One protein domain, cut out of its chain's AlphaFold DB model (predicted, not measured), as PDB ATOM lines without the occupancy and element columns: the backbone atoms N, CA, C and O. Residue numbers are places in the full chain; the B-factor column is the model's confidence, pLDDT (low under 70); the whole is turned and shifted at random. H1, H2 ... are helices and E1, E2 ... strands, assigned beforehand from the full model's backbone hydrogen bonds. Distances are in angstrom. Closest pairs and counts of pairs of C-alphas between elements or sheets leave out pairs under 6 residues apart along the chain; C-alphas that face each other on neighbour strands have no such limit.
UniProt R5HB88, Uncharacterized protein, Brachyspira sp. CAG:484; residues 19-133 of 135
ATOM      1  N   LYS A  19     205.863 257.032 198.113       84.88
ATOM      2  CA  LYS A  19     206.295 256.212 199.256       84.88
ATOM      3  C   LYS A  19     205.958 256.871 200.580       84.88
ATOM      4  O   LYS A  19     206.291 258.040 200.807       84.88
ATOM      5  N   PHE A  20     205.363 256.101 201.483       88.75
ATOM      6  CA  PHE A  20     205.192 256.545 202.860       88.75
ATOM      7  C   PHE A  20     206.545 256.744 203.554       88.75
ATOM      8  O   PHE A  20     207.458 255.925 203.437       88.75
ATOM      9  N   LEU A  21     206.666 257.854 204.275       89.75
ATOM     10  CA  LEU A  21     207.739 258.085 205.227       89.75
ATOM     11  C   LEU A  21     207.421 257.340 206.519       89.75
ATOM     12  O   LEU A  21     206.269 257.289 206.950       89.75
ATOM     13  N   ASN A  22     208.461 256.805 207.149       89.31
ATOM     14  CA  ASN A  22     208.334 256.240 208.482       89.31
ATOM     15  C   ASN A  22     207.945 257.365 209.450       89.31
ATOM     16  O   ASN A  22     208.648 258.368 209.558       89.31
ATOM     17  N   SER A  23     206.826 257.192 210.145       92.00
ATOM     18  CA  SER A  23     206.366 258.088 211.202       92.00
ATOM     19  C   SER A  23     205.815 257.270 212.360       92.00
ATOM     20  O   SER A  23     205.410 256.118 212.180       92.00
ATOM     21  N   GLU A  24     205.788 257.864 213.549       96.19
ATOM     22  CA  GLU A  24     205.225 257.205 214.727       96.19
ATOM     23  C   GLU A  24     203.737 256.887 214.531       96.19
ATOM     24  O   GLU A  24     203.297 255.771 214.789       96.19
ATOM     25  N   ALA A  25     202.985 257.808 213.923       96.56
ATOM     26  CA  ALA A  25     201.594 257.569 213.554       96.56
ATOM     27  C   ALA A  25     201.434 256.360 212.615       96.56
ATOM     28  O   ALA A  25     200.541 255.540 212.811       96.56
ATOM     29  N   LEU A  26     202.310 256.204 211.613       95.25
ATOM     30  CA  LEU A  26     202.239 255.060 210.704       95.25
ATOM     31  C   LEU A  26     202.540 253.737 211.422       95.25
ATOM     32  O   LEU A  26     201.881 252.738 211.133       95.25
ATOM     33  N   LYS A  27     203.480 253.731 212.380       97.00
ATOM     34  CA  LYS A  27     203.741 252.559 213.232       97.00
ATOM     35  C   LYS A  27     202.522 252.200 214.078       97.00
ATOM     36  O   LYS A  27     202.126 251.041 214.087       97.00
ATOM     37  N   GLN A  28     201.893 253.181 214.725       98.06
ATOM     38  CA  GLN A  28     200.690 252.961 215.533       98.06
ATOM     39  C   GLN A  28     199.526 252.418 214.691       98.06
ATOM     40  O   GLN A  28     198.831 251.497 215.110       98.06
ATOM     41  N   ILE A  29     199.342 252.930 213.468       97.56
ATOM     42  CA  ILE A  29     198.316 252.423 212.543       97.56
ATOM     43  C   ILE A  29     198.625 250.986 212.099       97.56
ATOM     44  O   ILE A  29     197.710 250.170 211.975       97.56
ATOM     45  N   ALA A  30     199.899 250.659 211.865       97.06
ATOM     46  CA  ALA A  30     200.312 249.295 211.553       97.06
ATOM     47  C   ALA A  30     200.074 248.346 212.738       97.06
ATOM     48  O   ALA A  30     199.521 247.269 212.526       97.06
ATOM     49  N   GLY A  31     200.401 248.768 213.965       98.06
ATOM     50  CA  GLY A  31     200.099 248.030 215.196       98.06
ATOM     51  C   GLY A  31     198.604 247.750 215.340       98.06
ATOM     52  O   GLY A  31     198.202 246.592 215.414       98.06
ATOM     53  N   TYR A  32     197.770 248.786 215.203       98.19
ATOM     54  CA  TYR A  32     196.313 248.645 215.181       98.19
ATOM     55  C   TYR A  32     195.838 247.624 214.133       98.19
ATOM     56  O   TYR A  32     194.962 246.801 214.404       98.19
ATOM     57  N   ALA A  33     196.405 247.661 212.922       97.69
ATOM     58  CA  ALA A  33     196.035 246.730 211.863       97.69
ATOM     59  C   ALA A  33     196.421 245.281 212.193       97.69
ATOM     60  O   ALA A  33     195.659 244.379 211.851       97.69
ATOM     61  N   VAL A  34     197.559 245.046 212.849       97.94
ATOM     62  CA  VAL A  34     197.969 243.709 213.310       97.94
ATOM     63  C   VAL A  34     197.030 243.211 214.406       97.94
ATOM     64  O   VAL A  34     196.446 242.142 214.250       97.94
ATOM     65  N   GLU A  35     196.802 244.019 215.443       98.00
ATOM     66  CA  GLU A  35     195.922 243.690 216.579       98.00
ATOM     67  C   GLU A  35     194.500 243.309 216.144       98.00
ATOM     68  O   GLU A  35     193.837 242.507 216.793       98.00
ATOM     69  N   HIS A  36     194.032 243.863 215.024       97.69
ATOM     70  CA  HIS A  36     192.681 243.639 214.513       97.69
ATOM     71  C   HIS A  36     192.621 242.688 213.305       97.69
ATOM     72  O   HIS A  36     191.586 242.645 212.636       97.69
ATOM     73  N   GLY A  37     193.704 241.975 212.967       97.38
ATOM     74  CA  GLY A  37     193.726 241.021 211.844       97.38
ATOM     75  C   GLY A  37     193.515 241.667 210.465       97.38
ATOM     76  O   GLY A  37     192.930 241.077 209.560       97.38
ATOM     77  N   LYS A  38     193.933 242.925 210.302       97.19
ATOM     78  CA  LYS A  38     193.734 243.765 209.104       97.19
ATOM     79  C   LYS A  38     195.040 244.183 208.424       97.19
ATOM     80  O   LYS A  38     195.006 245.030 207.527       97.19
ATOM     81  N   PHE A  39     196.176 243.609 208.815       96.19
ATOM     82  CA  PHE A  39     197.476 243.964 208.244       96.19
ATOM     83  C   PHE A  39     197.534 243.741 206.726       96.19
ATOM     84  O   PHE A  39     198.014 244.616 206.009       96.19
ATOM     85  N   ASP A  40     196.952 242.656 206.209       97.12
ATOM     86  CA  ASP A  40     196.923 242.394 204.763       97.12
ATOM     87  C   ASP A  40     196.199 243.489 203.983       97.12
ATOM     88  O   ASP A  40     196.674 243.939 202.939       97.12
ATOM     89  N   LYS A  41     195.088 244.001 204.530       96.19
ATOM     90  CA  LYS A  41     194.358 245.130 203.937       96.19
ATOM     91  C   LYS A  41     195.223 246.387 203.919       96.19
ATOM     92  O   LYS A  41     195.264 247.081 202.903       96.19
ATOM     93  N   LEU A  42     195.937 246.667 205.013       95.38
ATOM     94  CA  LEU A  42     196.852 247.807 205.095       95.38
ATOM     95  C   LEU A  42     198.008 247.675 204.097       95.38
ATOM     96  O   LEU A  42     198.319 248.626 203.381       95.38
ATOM     97  N   ASN A  43     198.620 246.493 204.014       93.56
ATOM     98  CA  ASN A  43     199.731 246.227 203.112       93.56
ATOM     99  C   ASN A  43     199.293 246.290 201.643       93.56
ATOM    100  O   ASN A  43     200.023 246.829 200.813       93.56
ATOM    101  N   GLN A  44     198.092 245.809 201.311       94.38
ATOM    102  CA  GLN A  44     197.543 245.954 199.965       94.38
ATOM    103  C   GLN A  44     197.299 247.425 199.613       94.38
ATOM    104  O   GLN A  44     197.682 247.863 198.530       94.38
ATOM    105  N   ALA A  45     196.727 248.211 200.531       92.62
ATOM    106  CA  ALA A  45     196.546 249.645 200.321       92.62
ATOM    107  C   ALA A  45     197.890 250.360 200.108       92.62
ATOM    108  O   ALA A  45     198.013 251.148 199.173       92.62
ATOM    109  N   ARG A  46     198.916 250.033 200.907       91.19
ATOM    110  CA  ARG A  46     200.294 250.521 200.732       91.19
ATOM    111  C   ARG A  46     200.841 250.176 199.344       91.19
ATOM    112  O   ARG A  46     201.295 251.069 198.642       91.19
ATOM    113  N   LYS A  47     200.748 248.910 198.919       89.69
ATOM    114  CA  LYS A  47     201.196 248.470 197.584       89.69
ATOM    115  C   LYS A  47     200.500 249.248 196.466       89.69
ATOM    116  O   LYS A  47     201.168 249.694 195.544       89.69
ATOM    117  N   ASN A  48     199.187 249.457 196.563       89.19
ATOM    118  CA  ASN A  48     198.428 250.220 195.567       89.19
ATOM    119  C   ASN A  48     198.822 251.704 195.512       89.19
ATOM    120  O   ASN A  48     198.624 252.355 194.491       89.19
ATOM    121  N   ILE A  49     199.313 252.264 196.619       87.50
ATOM    122  CA  ILE A  49     199.782 253.652 196.670       87.50
ATOM    123  C   ILE A  49     201.163 253.762 196.027       87.50
ATOM    124  O   ILE A  49     201.379 254.666 195.216       87.50
ATOM    125  N   ASP A  50     202.037 252.808 196.351       81.38
ATOM    126  CA  ASP A  50     203.405 252.710 195.848       81.38
ATOM    127  C   ASP A  50     203.454 252.414 194.338       81.38
ATOM    128  O   ASP A  50     204.401 252.797 193.671       81.38
ATOM    129  N   THR A  51     202.442 251.793 193.729       72.75
ATOM    130  CA  THR A  51     202.500 251.451 192.293       72.75
ATOM    131  C   THR A  51     202.488 252.654 191.343       72.75
ATOM    132  O   THR A  51     202.769 252.482 190.157       72.75
ATOM    133  N   ALA A  52     202.195 253.872 191.808       64.62
ATOM    134  CA  ALA A  52     202.239 255.045 190.940       64.62
ATOM    135  C   ALA A  52     203.659 255.609 190.805       64.62
ATOM    136  O   ALA A  52     204.312 255.934 191.799       64.62
ATOM    137  N   CYS A  53     204.091 255.820 189.560       61.34
ATOM    138  CA  CYS A  53     205.338 256.498 189.204       61.34
ATOM    139  C   CYS A  53     205.264 258.007 189.508       61.34
ATOM    140  O   CYS A  53     205.126 258.827 188.602       61.34
ATOM    141  N   LEU A  54     205.313 258.380 190.787       65.19
ATOM    142  CA  LEU A  54     205.317 259.764 191.258       65.19
ATOM    143  C   LEU A  54     206.470 259.969 192.239       65.19
ATOM    144  O   LEU A  54     206.554 259.277 193.253       65.19
ATOM    145  N   GLN A  55     207.306 260.986 191.995       75.19
ATOM    146  CA  GLN A  55     208.383 261.412 192.900       75.19
ATOM    147  C   GLN A  55     207.824 262.104 194.154       75.19
ATOM    148  O   GLN A  55     207.989 263.304 194.370       75.19
ATOM    149  N   THR A  56     207.084 261.359 194.964       81.38
ATOM    150  CA  THR A  56     206.320 261.882 196.091       81.38
ATOM    151  C   THR A  56     206.603 261.071 197.345       81.38
ATOM    152  O   THR A  56     206.516 259.845 197.350       81.38
ATOM    153  N   ARG A  57     206.906 261.760 198.446       88.75
ATOM    154  CA  ARG A  57     206.952 261.150 199.779       88.75
ATOM    155  C   ARG A  57     205.740 261.594 200.583       88.75
ATOM    156  O   ARG A  57     205.380 262.768 200.547       88.75
ATOM    157  N   LEU A  58     205.110 260.668 201.295       91.62
ATOM    158  CA  LEU A  58     203.920 260.940 202.101       91.62
ATOM    159  C   LEU A  58     204.221 260.679 203.570       91.62
ATOM    160  O   LEU A  58     204.472 259.543 203.956       91.62
ATOM    161  N   ARG A  59     204.162 261.708 204.407       94.44
ATOM    162  CA  ARG A  59     204.121 261.528 205.860       94.44
ATOM    163  C   ARG A  59     202.672 261.470 206.316       94.44
ATOM    164  O   ARG A  59     201.854 262.269 205.861       94.44
ATOM    165  N   VAL A  60     202.381 260.526 207.202       96.44
ATOM    166  CA  VAL A  60     201.097 260.438 207.899       96.44
ATOM    167  C   VAL A  60     201.306 260.901 209.328       96.44
ATOM    168  O   VAL A  60     202.209 260.402 210.000       96.44
ATOM    169  N   ASP A  61     200.453 261.809 209.780       97.69
ATOM    170  CA  ASP A  61     200.326 262.207 211.179       97.69
ATOM    171  C   ASP A  61     198.847 262.108 211.584       97.69
ATOM    172  O   ASP A  61     197.947 262.236 210.746       97.69
ATOM    173  N   ILE A  62     198.590 261.847 212.863       97.88
ATOM    174  CA  ILE A  62     197.247 261.692 213.432       97.88
ATOM    175  C   ILE A  62     197.095 262.603 214.644       97.88
ATOM    176  O   ILE A  62     198.084 262.945 215.290       97.88
ATOM    177  N   GLY A  63     195.863 262.964 214.971       96.75
ATOM    178  CA  GLY A  63     195.564 263.677 216.205       96.75
ATOM    179  C   GLY A  63     194.090 263.609 216.566       96.75
ATOM    180  O   GLY A  63     193.287 262.996 215.858       96.75
ATOM    181  N   ASP A  64     193.760 264.240 217.683       95.81
ATOM    182  CA  ASP A  64     192.424 264.285 218.261       95.81
ATOM    183  C   ASP A  64     192.061 265.716 218.643       95.81
ATOM    184  O   ASP A  64     192.904 266.470 219.126       95.81
ATOM    185  N   ASP A  65     190.807 266.078 218.398       94.25
ATOM    186  CA  ASP A  65     190.227 267.363 218.765       94.25
ATOM    187  C   ASP A  65     188.905 267.109 219.503       94.25
ATOM    188  O   ASP A  65     187.855 266.872 218.898       94.25
ATOM    189  N   GLY A  66     188.964 267.039 220.835       92.06
ATOM    190  CA  GLY A  66     187.785 266.793 221.672       92.06
ATOM    191  C   GLY A  66     187.113 265.435 221.419       92.06
ATOM    192  O   GLY A  66     185.881 265.335 221.415       92.06
ATOM    193  N   GLY A  67     187.901 264.385 221.176       91.81
ATOM    194  CA  GLY A  67     187.452 263.037 220.826       91.81
ATOM    195  C   GLY A  67     187.148 262.844 219.339       91.81
ATOM    196  O   GLY A  67     186.724 261.753 218.945       91.81
ATOM    197  N   LYS A  68     187.287 263.894 218.519       97.19
ATOM    198  CA  LYS A  68     187.104 263.836 217.068       97.19
ATOM    199  C   LYS A  68     188.469 263.693 216.393       97.19
ATOM    200  O   LYS A  68     189.242 264.652 216.365       97.19
ATOM    201  N   PRO A  69     188.770 262.533 215.791       97.88
ATOM    202  CA  PRO A  69     190.080 262.319 215.209       97.88
ATOM    203  C   PRO A  69     190.279 263.085 213.906       97.88
ATOM    204  O   PRO A  69     189.339 263.332 213.140       97.88
ATOM    205  N   PHE A  70     191.540 263.364 213.603       98.06
ATOM    206  CA  PHE A  70     191.976 263.829 212.299       98.06
ATOM    207  C   PHE A  70     193.230 263.091 211.827       98.06
ATOM    208  O   PHE A  70     194.020 262.580 212.619       98.06
ATOM    209  N   VAL A  71     193.405 263.035 210.508       98.06
ATOM    210  CA  VAL A  71     194.620 262.535 209.864       98.06
ATOM    211  C   VAL A  71     195.120 263.564 208.863       98.06
ATOM    212  O   VAL A  71     194.340 264.150 208.101       98.06
ATOM    213  N   THR A  72     196.430 263.746 208.855       97.81
ATOM    214  CA  THR A  72     197.130 264.623 207.932       97.81
ATOM    215  C   THR A  72     198.026 263.789 207.034       97.81
ATOM    216  O   THR A  72     198.815 262.975 207.507       97.81
ATOM    217  N   PHE A  73     197.910 264.012 205.728       95.94
ATOM    218  CA  PHE A  73     198.853 263.508 204.738       95.94
ATOM    219  C   PHE A  73     199.694 264.675 204.232       95.94
ATOM    220  O   PHE A  73     199.197 265.523 203.482       95.94
ATOM    221  N   THR A  74     200.958 264.716 204.642       95.44
ATOM    222  CA  THR A  74     201.920 265.716 204.174       95.44
ATOM    223  C   THR A  74     202.684 265.147 202.994       95.44
ATOM    224  O   THR A  74     203.441 264.181 203.122       95.44
ATOM    225  N   ARG A  75     202.458 265.744 201.828       92.81
ATOM    226  CA  ARG A  75     203.138 265.434 200.581       92.81
ATOM    227  C   ARG A  75     204.424 266.237 200.489       92.81
ATOM    228  O   ARG A  75     204.394 267.463 200.592       92.81
ATOM    229  N   TYR A  76     205.524 265.549 200.230       91.38
ATOM    230  CA  TYR A  76     206.826 266.141 199.974       91.38
ATOM    231  C   TYR A  76     207.286 265.842 198.552       91.38
ATOM    232  O   TYR A  76     207.067 264.740 198.038       91.38
ATOM    233  N   LYS A  77     207.989 266.811 197.967       88.69
ATOM    234  CA  LYS A  77     208.723 266.670 196.705       88.69
ATOM    235  C   LYS A  77     210.170 267.145 196.879       88.69
ATOM    236  O   LYS A  77     210.422 267.927 197.802       88.69
ATOM    237  N   PRO A  78     211.111 266.713 196.026       88.81
ATOM    238  CA  PRO A  78     212.461 267.266 196.024       88.81
ATOM    239  C   PRO A  78     212.456 268.795 195.878       88.81
ATOM    240  O   PRO A  78     211.593 269.381 195.209       88.81
ATOM    241  N   LYS A  79     213.407 269.470 196.525       89.50
ATOM    242  CA  LYS A  79     213.701 270.884 196.251       89.50
ATOM    243  C   LYS A  79     214.168 271.032 194.797       89.50
ATOM    244  O   LYS A  79     214.716 270.103 194.221       89.50
ATOM    245  N   ASN A  80     213.973 272.210 194.201       86.25
ATOM    246  CA  ASN A  80     214.273 272.420 192.775       86.25
ATOM    247  C   ASN A  80     215.768 272.215 192.443       86.25
ATOM    248  O   ASN A  80     216.092 271.872 191.316       86.25
ATOM    249  N   SER A  81     216.659 272.416 193.418       86.75
ATOM    250  CA  SER A  81     218.108 272.207 193.298       86.75
ATOM    251  C   SER A  81     218.553 270.753 193.516       86.75
ATOM    252  O   SER A  81     219.742 270.461 193.438       86.75
ATOM    253  N   VAL A  82     217.628 269.839 193.820       83.44
ATOM    254  CA  VAL A  82     217.925 268.448 194.175       83.44
ATOM    255  C   VAL A  82     217.543 267.535 193.017       83.44
ATOM    256  O   VAL A  82     216.364 267.315 192.751       83.44
ATOM    257  N   ILE A  83     218.553 266.941 192.377       76.75
ATOM    258  CA  ILE A  83     218.368 265.935 191.318       76.75
ATOM    259  C   ILE A  83     217.916 264.595 191.923       76.75
ATOM    260  O   ILE A  83     217.020 263.936 191.402       76.75
ATOM    261  N   VAL A  84     218.513 264.199 193.054       78.81
ATOM    262  CA  VAL A  84     218.182 262.965 193.783       78.81
ATOM    263  C   VAL A  84     218.092 263.271 195.275       78.81
ATOM    264  O   VAL A  84     219.099 263.597 195.898       78.81
ATOM    265  N   ALA A  85     216.895 263.152 195.854       80.94
ATOM    266  CA  ALA A  85     216.688 263.367 197.285       80.94
ATOM    267  C   ALA A  85     217.223 262.178 198.102       80.94
ATOM    268  O   ALA A  85     216.752 261.048 197.935       80.94
ATOM    269  N   LYS A  86     218.184 262.438 198.994       82.50
ATOM    270  CA  LYS A  86     218.825 261.445 199.873       82.50
ATOM    271  C   LYS A  86     218.332 261.542 201.318       82.50
ATOM    272  O   LYS A  86     218.351 260.544 202.032       82.50
ATOM    273  N   SER A  87     217.866 262.715 201.734       84.81
ATOM    274  CA  SER A  87     217.447 263.017 203.105       84.81
ATOM    275  C   SER A  87     216.138 263.816 203.154       84.81
ATOM    276  O   SER A  87     215.587 264.203 202.123       84.81
ATOM    277  N   MET A  88     215.624 264.069 204.364       85.50
ATOM    278  CA  MET A  88     214.477 264.966 204.555       85.50
ATOM    279  C   MET A  88     214.811 266.427 204.234       85.50
ATOM    280  O   MET A  88     213.919 267.154 203.800       85.50
ATOM    281  N   ASP A  89     216.073 266.842 204.372       88.88
ATOM    282  CA  ASP A  89     216.511 268.210 204.066       88.88
ATOM    283  C   ASP A  89     216.500 268.498 202.564       88.88
ATOM    284  O   ASP A  89     216.376 269.648 202.143       88.88
ATOM    285  N   ASP A  90     216.547 267.454 201.741       88.50
ATOM    286  CA  ASP A  90     216.426 267.554 200.288       88.50
ATOM    287  C   ASP A  90     214.975 267.750 199.825       88.50
ATOM    288  O   ASP A  90     214.708 268.035 198.652       88.50
ATOM    289  N   LEU A  91     214.020 267.579 200.737       89.62
ATOM    290  CA  LEU A  91     212.598 267.642 200.460       89.62
ATOM    291  C   LEU A  91     212.010 268.984 200.898       89.62
ATOM    292  O   LEU A  91     212.465 269.640 201.832       89.62
ATOM    293  N   LYS A  92     210.938 269.386 200.223       92.06
ATOM    294  CA  LYS A  92     210.062 270.475 200.653       92.06
ATOM    295  C   LYS A  92     208.632 269.978 200.755       92.06
ATOM    296  O   LYS A  92     208.223 269.092 199.998       92.06
ATOM    297  N   ILE A  93     207.877 270.561 201.683       93.62
ATOM    298  CA  ILE A  93     206.433 270.343 201.757       93.62
ATOM    299  C   ILE A  93     205.822 270.905 200.477       93.62
ATOM    300  O   ILE A  93     206.053 272.054 200.107       93.62
ATOM    301  N   ASP A  94     205.065 270.063 199.795       92.12
ATOM    302  CA  ASP A  94     204.331 270.427 198.594       92.12
ATOM    303  C   ASP A  94     202.851 270.651 198.900       92.12
ATOM    304  O   ASP A  94     202.242 271.591 198.399       92.12
ATOM    305  N   LYS A  95     202.261 269.792 199.738       92.81
ATOM    306  CA  LYS A  95     200.850 269.891 200.119       92.81
ATOM    307  C   LYS A  95     200.590 269.229 201.459       92.81
ATOM    308  O   LYS A  95     201.151 268.181 201.754       92.81
ATOM    309  N   VAL A  96     199.657 269.788 202.219       95.50
ATOM    310  CA  VAL A  96     199.113 269.172 203.430       95.50
ATOM    311  C   VAL A  96     197.633 268.885 203.195       95.50
ATOM    312  O   VAL A  96     196.857 269.789 202.899       95.50
ATOM    313  N   SER A  97     197.235 267.615 203.274       96.38
ATOM    314  CA  SER A  97     195.834 267.199 203.143       96.38
ATOM    315  C   SER A  97     195.291 266.736 204.487       96.38
ATOM    316  O   SER A  97     195.675 265.675 204.973       96.38
ATOM    317  N   LEU A  98     194.371 267.516 205.053       97.06
ATOM    318  CA  LEU A  98     193.717 267.236 206.328       97.06
ATOM    319  C   LEU A  98     192.354 266.570 206.116       97.06
ATOM    320  O   LEU A  98     191.544 267.019 205.299       97.06
ATOM    321  N   PHE A  99     192.088 265.521 206.889       97.44
ATOM    322  CA  PHE A  99     190.781 264.882 206.980       97.44
ATOM    323  C   PHE A  99     190.376 264.808 208.446       97.44
ATOM    324  O   PHE A  99     191.041 264.132 209.228       97.44
ATOM    325  N   LYS A 100     189.281 265.477 208.803       97.25
ATOM    326  CA  LYS A 100     188.705 265.453 210.151       97.25
ATOM    327  C   LYS A 100     187.486 264.536 210.204       97.25
ATOM    328  O   LYS A 100     186.848 264.280 209.180       97.25
ATOM    329  N   SER A 101     187.199 264.014 211.386       96.94
ATOM    330  CA  SER A 101     185.946 263.345 211.708       96.94
ATOM    331  C   SER A 101     184.970 264.338 212.330       96.94
ATOM    332  O   SER A 101     185.341 265.075 213.235       96.94
ATOM    333  N   ASP A 102     183.703 264.296 211.926       94.38
ATOM    334  CA  ASP A 102     182.650 265.074 212.598       94.38
ATOM    335  C   ASP A 102     182.153 264.392 213.884       94.38
ATOM    336  O   ASP A 102     181.552 265.028 214.751       94.38
ATOM    337  N   LYS A 103     182.427 263.087 214.021       95.50
ATOM    338  CA  LYS A 103     181.967 262.226 215.118       95.50
ATOM    339  C   LYS A 103     183.121 261.804 216.021       95.50
ATOM    340  O   LYS A 103     184.252 261.658 215.550       95.50
ATOM    341  N   LYS A 104     182.813 261.537 217.294       96.06
ATOM    342  CA  LYS A 104     183.773 260.915 218.205       96.06
ATOM    343  C   LYS A 104     184.022 259.467 217.800       96.06
ATOM    344  O   LYS A 104     183.063 258.722 217.608       96.06
ATOM    345  N   GLN A 105     185.283 259.081 217.635       96.00
ATOM    346  CA  GLN A 105     185.664 257.708 217.299       96.00
ATOM    347  C   GLN A 105     187.156 257.465 217.545       96.00
ATOM    348  O   GLN A 105     187.931 258.402 217.697       96.00
ATOM    349  N   ASN A 106     187.566 256.196 217.546       96.62
ATOM    350  CA  ASN A 106     188.963 255.814 217.728       96.62
ATOM    351  C   ASN A 106     189.864 256.399 216.617       96.62
ATOM    352  O   ASN A 106     189.602 256.214 215.423       96.62
ATOM    353  N   ILE A 107     190.945 257.068 217.027       97.50
ATOM    354  CA  ILE A 107     191.873 257.786 216.141       97.50
ATOM    355  C   ILE A 107     192.586 256.829 215.177       97.50
ATOM    356  O   ILE A 107     192.662 257.105 213.979       97.50
ATOM    357  N   LEU A 108     193.054 255.679 215.673       98.00
ATOM    358  CA  LEU A 108     193.785 254.692 214.872       98.00
ATOM    359  C   LEU A 108     192.878 254.023 213.842       98.00
ATOM    360  O   LEU A 108     193.257 253.910 212.677       98.00
ATOM    361  N   LYS A 109     191.648 253.669 214.232       97.31
ATOM    362  CA  LYS A 109     190.625 253.164 213.309       97.31
ATOM    363  C   LYS A 109     190.349 254.172 212.196       97.31
ATOM    364  O   LYS A 109     190.361 253.803 211.023       97.31
ATOM    365  N   PHE A 110     190.136 255.439 212.553       98.12
ATOM    366  CA  PHE A 110     189.880 256.494 211.578       98.12
ATOM    367  C   PHE A 110     191.053 256.644 210.602       98.12
ATOM    368  O   PHE A 110     190.854 256.612 209.389       98.12
ATOM    369  N   ALA A 111     192.282 256.750 211.105       97.75
ATOM    370  CA  ALA A 111     193.469 256.892 210.270       97.75
ATOM    371  C   ALA A 111     193.708 255.665 209.370       97.75
ATOM    372  O   ALA A 111     193.988 255.825 208.178       97.75
ATOM    373  N   PHE A 112     193.511 254.454 209.899       98.19
ATOM    374  CA  PHE A 112     193.540 253.208 209.133       98.19
ATOM    375  C   PHE A 112     192.560 253.262 207.954       98.19
ATOM    376  O   PHE A 112     192.960 253.077 206.805       98.19
ATOM    377  N   GLU A 113     191.289 253.592 208.202       97.62
ATOM    378  CA  GLU A 113     190.262 253.677 207.156       97.62
ATOM    379  C   GLU A 113     190.613 254.708 206.077       97.62
ATOM    380  O   GLU A 113     190.335 254.499 204.892       97.62
ATOM    381  N   LYS A 114     191.268 255.811 206.456       97.50
ATOM    382  CA  LYS A 114     191.750 256.823 205.510       97.50
ATOM    383  C   LYS A 114     192.892 256.307 204.635       97.50
ATOM    384  O   LYS A 114     192.860 256.571 203.435       97.50
ATOM    385  N   ILE A 115     193.842 255.539 205.172       96.25
ATOM    386  CA  ILE A 115     194.897 254.899 204.364       96.25
ATOM    387  C   ILE A 115     194.300 253.851 203.416       96.25
ATOM    388  O   ILE A 115     194.646 253.829 202.234       96.25
ATOM    389  N   ILE A 116     193.347 253.038 203.885       97.00
ATOM    390  CA  ILE A 116     192.642 252.079 203.022       97.00
ATOM    391  C   ILE A 116     191.921 252.809 201.885       97.00
ATOM    392  O   ILE A 116     192.087 252.461 200.718       97.00
ATOM    393  N   LYS A 117     191.169 253.872 202.193       96.12
ATOM    394  CA  LYS A 117     190.468 254.669 201.178       96.12
ATOM    395  C   LYS A 117     191.427 255.327 200.183       96.12
ATOM    396  O   LYS A 117     191.088 255.432 199.007       96.12
ATOM    397  N   LEU A 118     192.607 255.747 200.643       94.12
ATOM    398  CA  LEU A 118     193.655 256.300 199.794       94.12
ATOM    399  C   LEU A 118     194.166 255.262 198.780       94.12
ATOM    400  O   LEU A 118     194.303 255.597 197.604       94.12
ATOM    401  N   GLY A 119     194.406 254.019 199.210       92.19
ATOM    402  CA  GLY A 119     194.923 252.944 198.351       92.19
ATOM    403  C   GLY A 119     193.874 252.193 197.527       92.19
ATOM    404  O   GLY A 119     194.198 251.620 196.486       92.19
ATOM    405  N   ASN A 120     192.605 252.198 197.934       92.88
ATOM    406  CA  ASN A 120     191.531 251.532 197.194       92.88
ATOM    407  C   ASN A 120     191.343 252.167 195.814       92.88
ATOM    408  O   ASN A 120     191.056 253.356 195.707       92.88
ATOM    409  N   ASN A 121     191.463 251.381 194.742       89.00
ATOM    410  CA  ASN A 121     191.361 251.867 193.361       89.00
ATOM    411  C   ASN A 121     192.321 253.031 193.040       89.00
ATOM    412  O   ASN A 121     192.013 253.866 192.186       89.00
ATOM    413  N   ALA A 122     193.458 253.147 193.734       88.50
ATOM    414  CA  ALA A 122     194.523 254.059 193.324       88.50
ATOM    415  C   ALA A 122     195.049 253.650 191.929       88.50
ATOM    416  O   ALA A 122     195.111 252.456 191.638       88.50
ATOM    417  N   PRO A 123     195.370 254.600 191.028       89.44
ATOM    418  CA  PRO A 123     195.332 256.059 191.194       89.44
ATOM    419  C   PRO A 123     193.977 256.720 190.852       89.44
ATOM    420  O   PRO A 123     193.857 257.946 190.829       89.44
ATOM    421  N   LYS A 124     192.943 255.937 190.529       87.88
ATOM    422  CA  LYS A 124     191.674 256.441 189.978       87.88
ATOM    423  C   LYS A 124     190.786 257.125 191.023       87.88
ATOM    424  O   LYS A 124     189.985 257.986 190.647       87.88
ATOM    425  N   ASN A 125     190.922 256.782 192.305       90.50
ATOM    426  CA  ASN A 125     190.071 257.319 193.367       90.50
ATOM    427  C   ASN A 125     190.359 258.806 193.688       90.50
ATOM    428  O   ASN A 125     191.479 259.302 193.556       90.50
ATOM    429  N   ASN A 126     189.327 259.523 194.145       92.31
ATOM    430  CA  ASN A 126     189.402 260.967 194.405       92.31
ATOM    431  C   ASN A 126     190.338 261.332 195.561       92.31
ATOM    432  O   ASN A 126     190.930 262.409 195.551       92.31
ATOM    433  N   MET A 127     190.484 260.456 196.557       93.31
ATOM    434  CA  MET A 127     191.361 260.717 197.695       93.31
ATOM    435  C   MET A 127     192.831 260.637 197.277       93.31
ATOM    436  O   MET A 127     193.597 261.534 197.607       93.31
ATOM    437  N   TYR A 128     193.197 259.636 196.479       91.94
ATOM    438  CA  TYR A 128     194.519 259.496 195.880       91.94
ATOM    439  C   TYR A 128     194.863 260.684 194.999       91.94
ATOM    440  O   TYR A 128     195.930 261.272 195.145       91.94
ATOM    441  N   LYS A 129     193.925 261.107 194.149       90.00
ATOM    442  CA  LYS A 129     194.090 262.332 193.366       90.00
ATOM    443  C   LYS A 129     194.307 263.540 194.278       90.00
ATOM    444  O   LYS A 129     195.271 264.259 194.113       90.00
ATOM    445  N   LYS A 130     193.487 263.734 195.312       90.81
ATOM    446  CA  LYS A 130     193.632 264.881 196.226       90.81
ATOM    447  C   LYS A 130     194.968 264.890 196.981       90.81
ATOM    448  O   LYS A 130     195.542 265.967 197.155       90.81
ATOM    449  N   VAL A 131     195.410 263.730 197.466       91.06
ATOM    450  CA  VAL A 131     196.556 263.588 198.378       91.06
ATOM    451  C   VAL A 131     197.876 263.429 197.627       91.06
ATOM    452  O   VAL A 131     198.871 264.017 198.037       91.06
ATOM    453  N   VAL A 132     197.895 262.650 196.543       88.62
ATOM    454  CA  VAL A 132     199.124 262.201 195.872       88.62
ATOM    455  C   VAL A 132     199.328 262.899 194.532       88.62
ATOM    456  O   VAL A 132     200.374 263.512 194.333       88.62
ATOM    457  N   ILE A 133     198.333 262.896 193.642       82.75
ATOM    458  CA  ILE A 133     198.465 263.452 192.282       82.75
ATOM    459  C   ILE A 133     198.137 264.941 192.305       82.75
ATOM    460  O   ILE A 133     196.979 265.330 192.391       82.75
TER     461      ILE A 133
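This is residues 19 to 133 of the 135 residues of an uncharacterized protein of Brachyspira sp. CAG:484 (UniProt R5HB88). Look for a long, twisted wall of three strands, E1, E2 and E3, with H3 and H1 over one face and the other face bare. H2 crosses H3 and meets H1 beyond the sheet, while the short H4 grazes the sheet with residues 127 to 131; the long link of residues 79 to 90 lies at one end of the longest axis. The printed part has 115 residues with four named helices and three named strands, in the order H1 H2 E1 E2 E3 H3 H4, of mixed class. The sheet runs E1 - E2 - E3, antiparallel throughout. The whole is compact, with a radius of gyration of the C-alphas of 14.3 A and spans of 44 by 29 by 25 A.

Find C-alpha 57 at (206.952, 261.150, 199.779), where E1 begins; it runs 26.1 A to residue 65. E2, residues 68 to 78, is 33.1 A long, and E3, residues 91 to 100, is 25.9 A long and bends by 54 degrees at residue 94. H3 covers residues 107 to 119, 18.7 A. H1 starts at C-alpha 24, (205.225, 257.205, 214.727), and runs 16.5 A to residue 35. H2 spans residues 39 to 50, 16.3 A; H4, residues 126 to 131, 8.6 A, ends at (196.556, 263.588, 198.378).

Start at the sheet, a meander, each strand the antiparallel neighbour of the one before. In the hairpin E1 and E2, N 61 and O 72 are 3.0 A apart, within hydrogen-bond range; in the hairpin E2 and E3, N 73 and O 97 are 2.9 A apart, also within range. H3 on one face makes two layers, a helix layer on a sheet, at a height over the sheet of 9.1 A; on the local plane it runs slantwise to E2 at 37 degrees. On the same face, H1 lies over E1 and stands up from the sheet at 64 degrees. H3 is the hub: its residues 108 to 112 touch H1, about perpendicular at 88 degrees, with C-alphas 29 and 108 closest at 5.6 A. H3 touches H2 at a steep tilt of 46 degrees, the same way, C-alphas 45 and 119 being closest at 4.2 A. Its residues 117 to 119 touch H4, where C-alphas 118 and 128 are closest at 5.1 A. H1 and H4 are apart. In H1, H2, H3 and H4 every O i to N i+4 pair is within hydrogen-bond range.

The C-alphas farthest apart, of Ile 83 and Lys 104, are 44.1 A apart. The printed part has no cut, and E2 to E3 is the long link. Confidence is under 70 at residues 52 to 54.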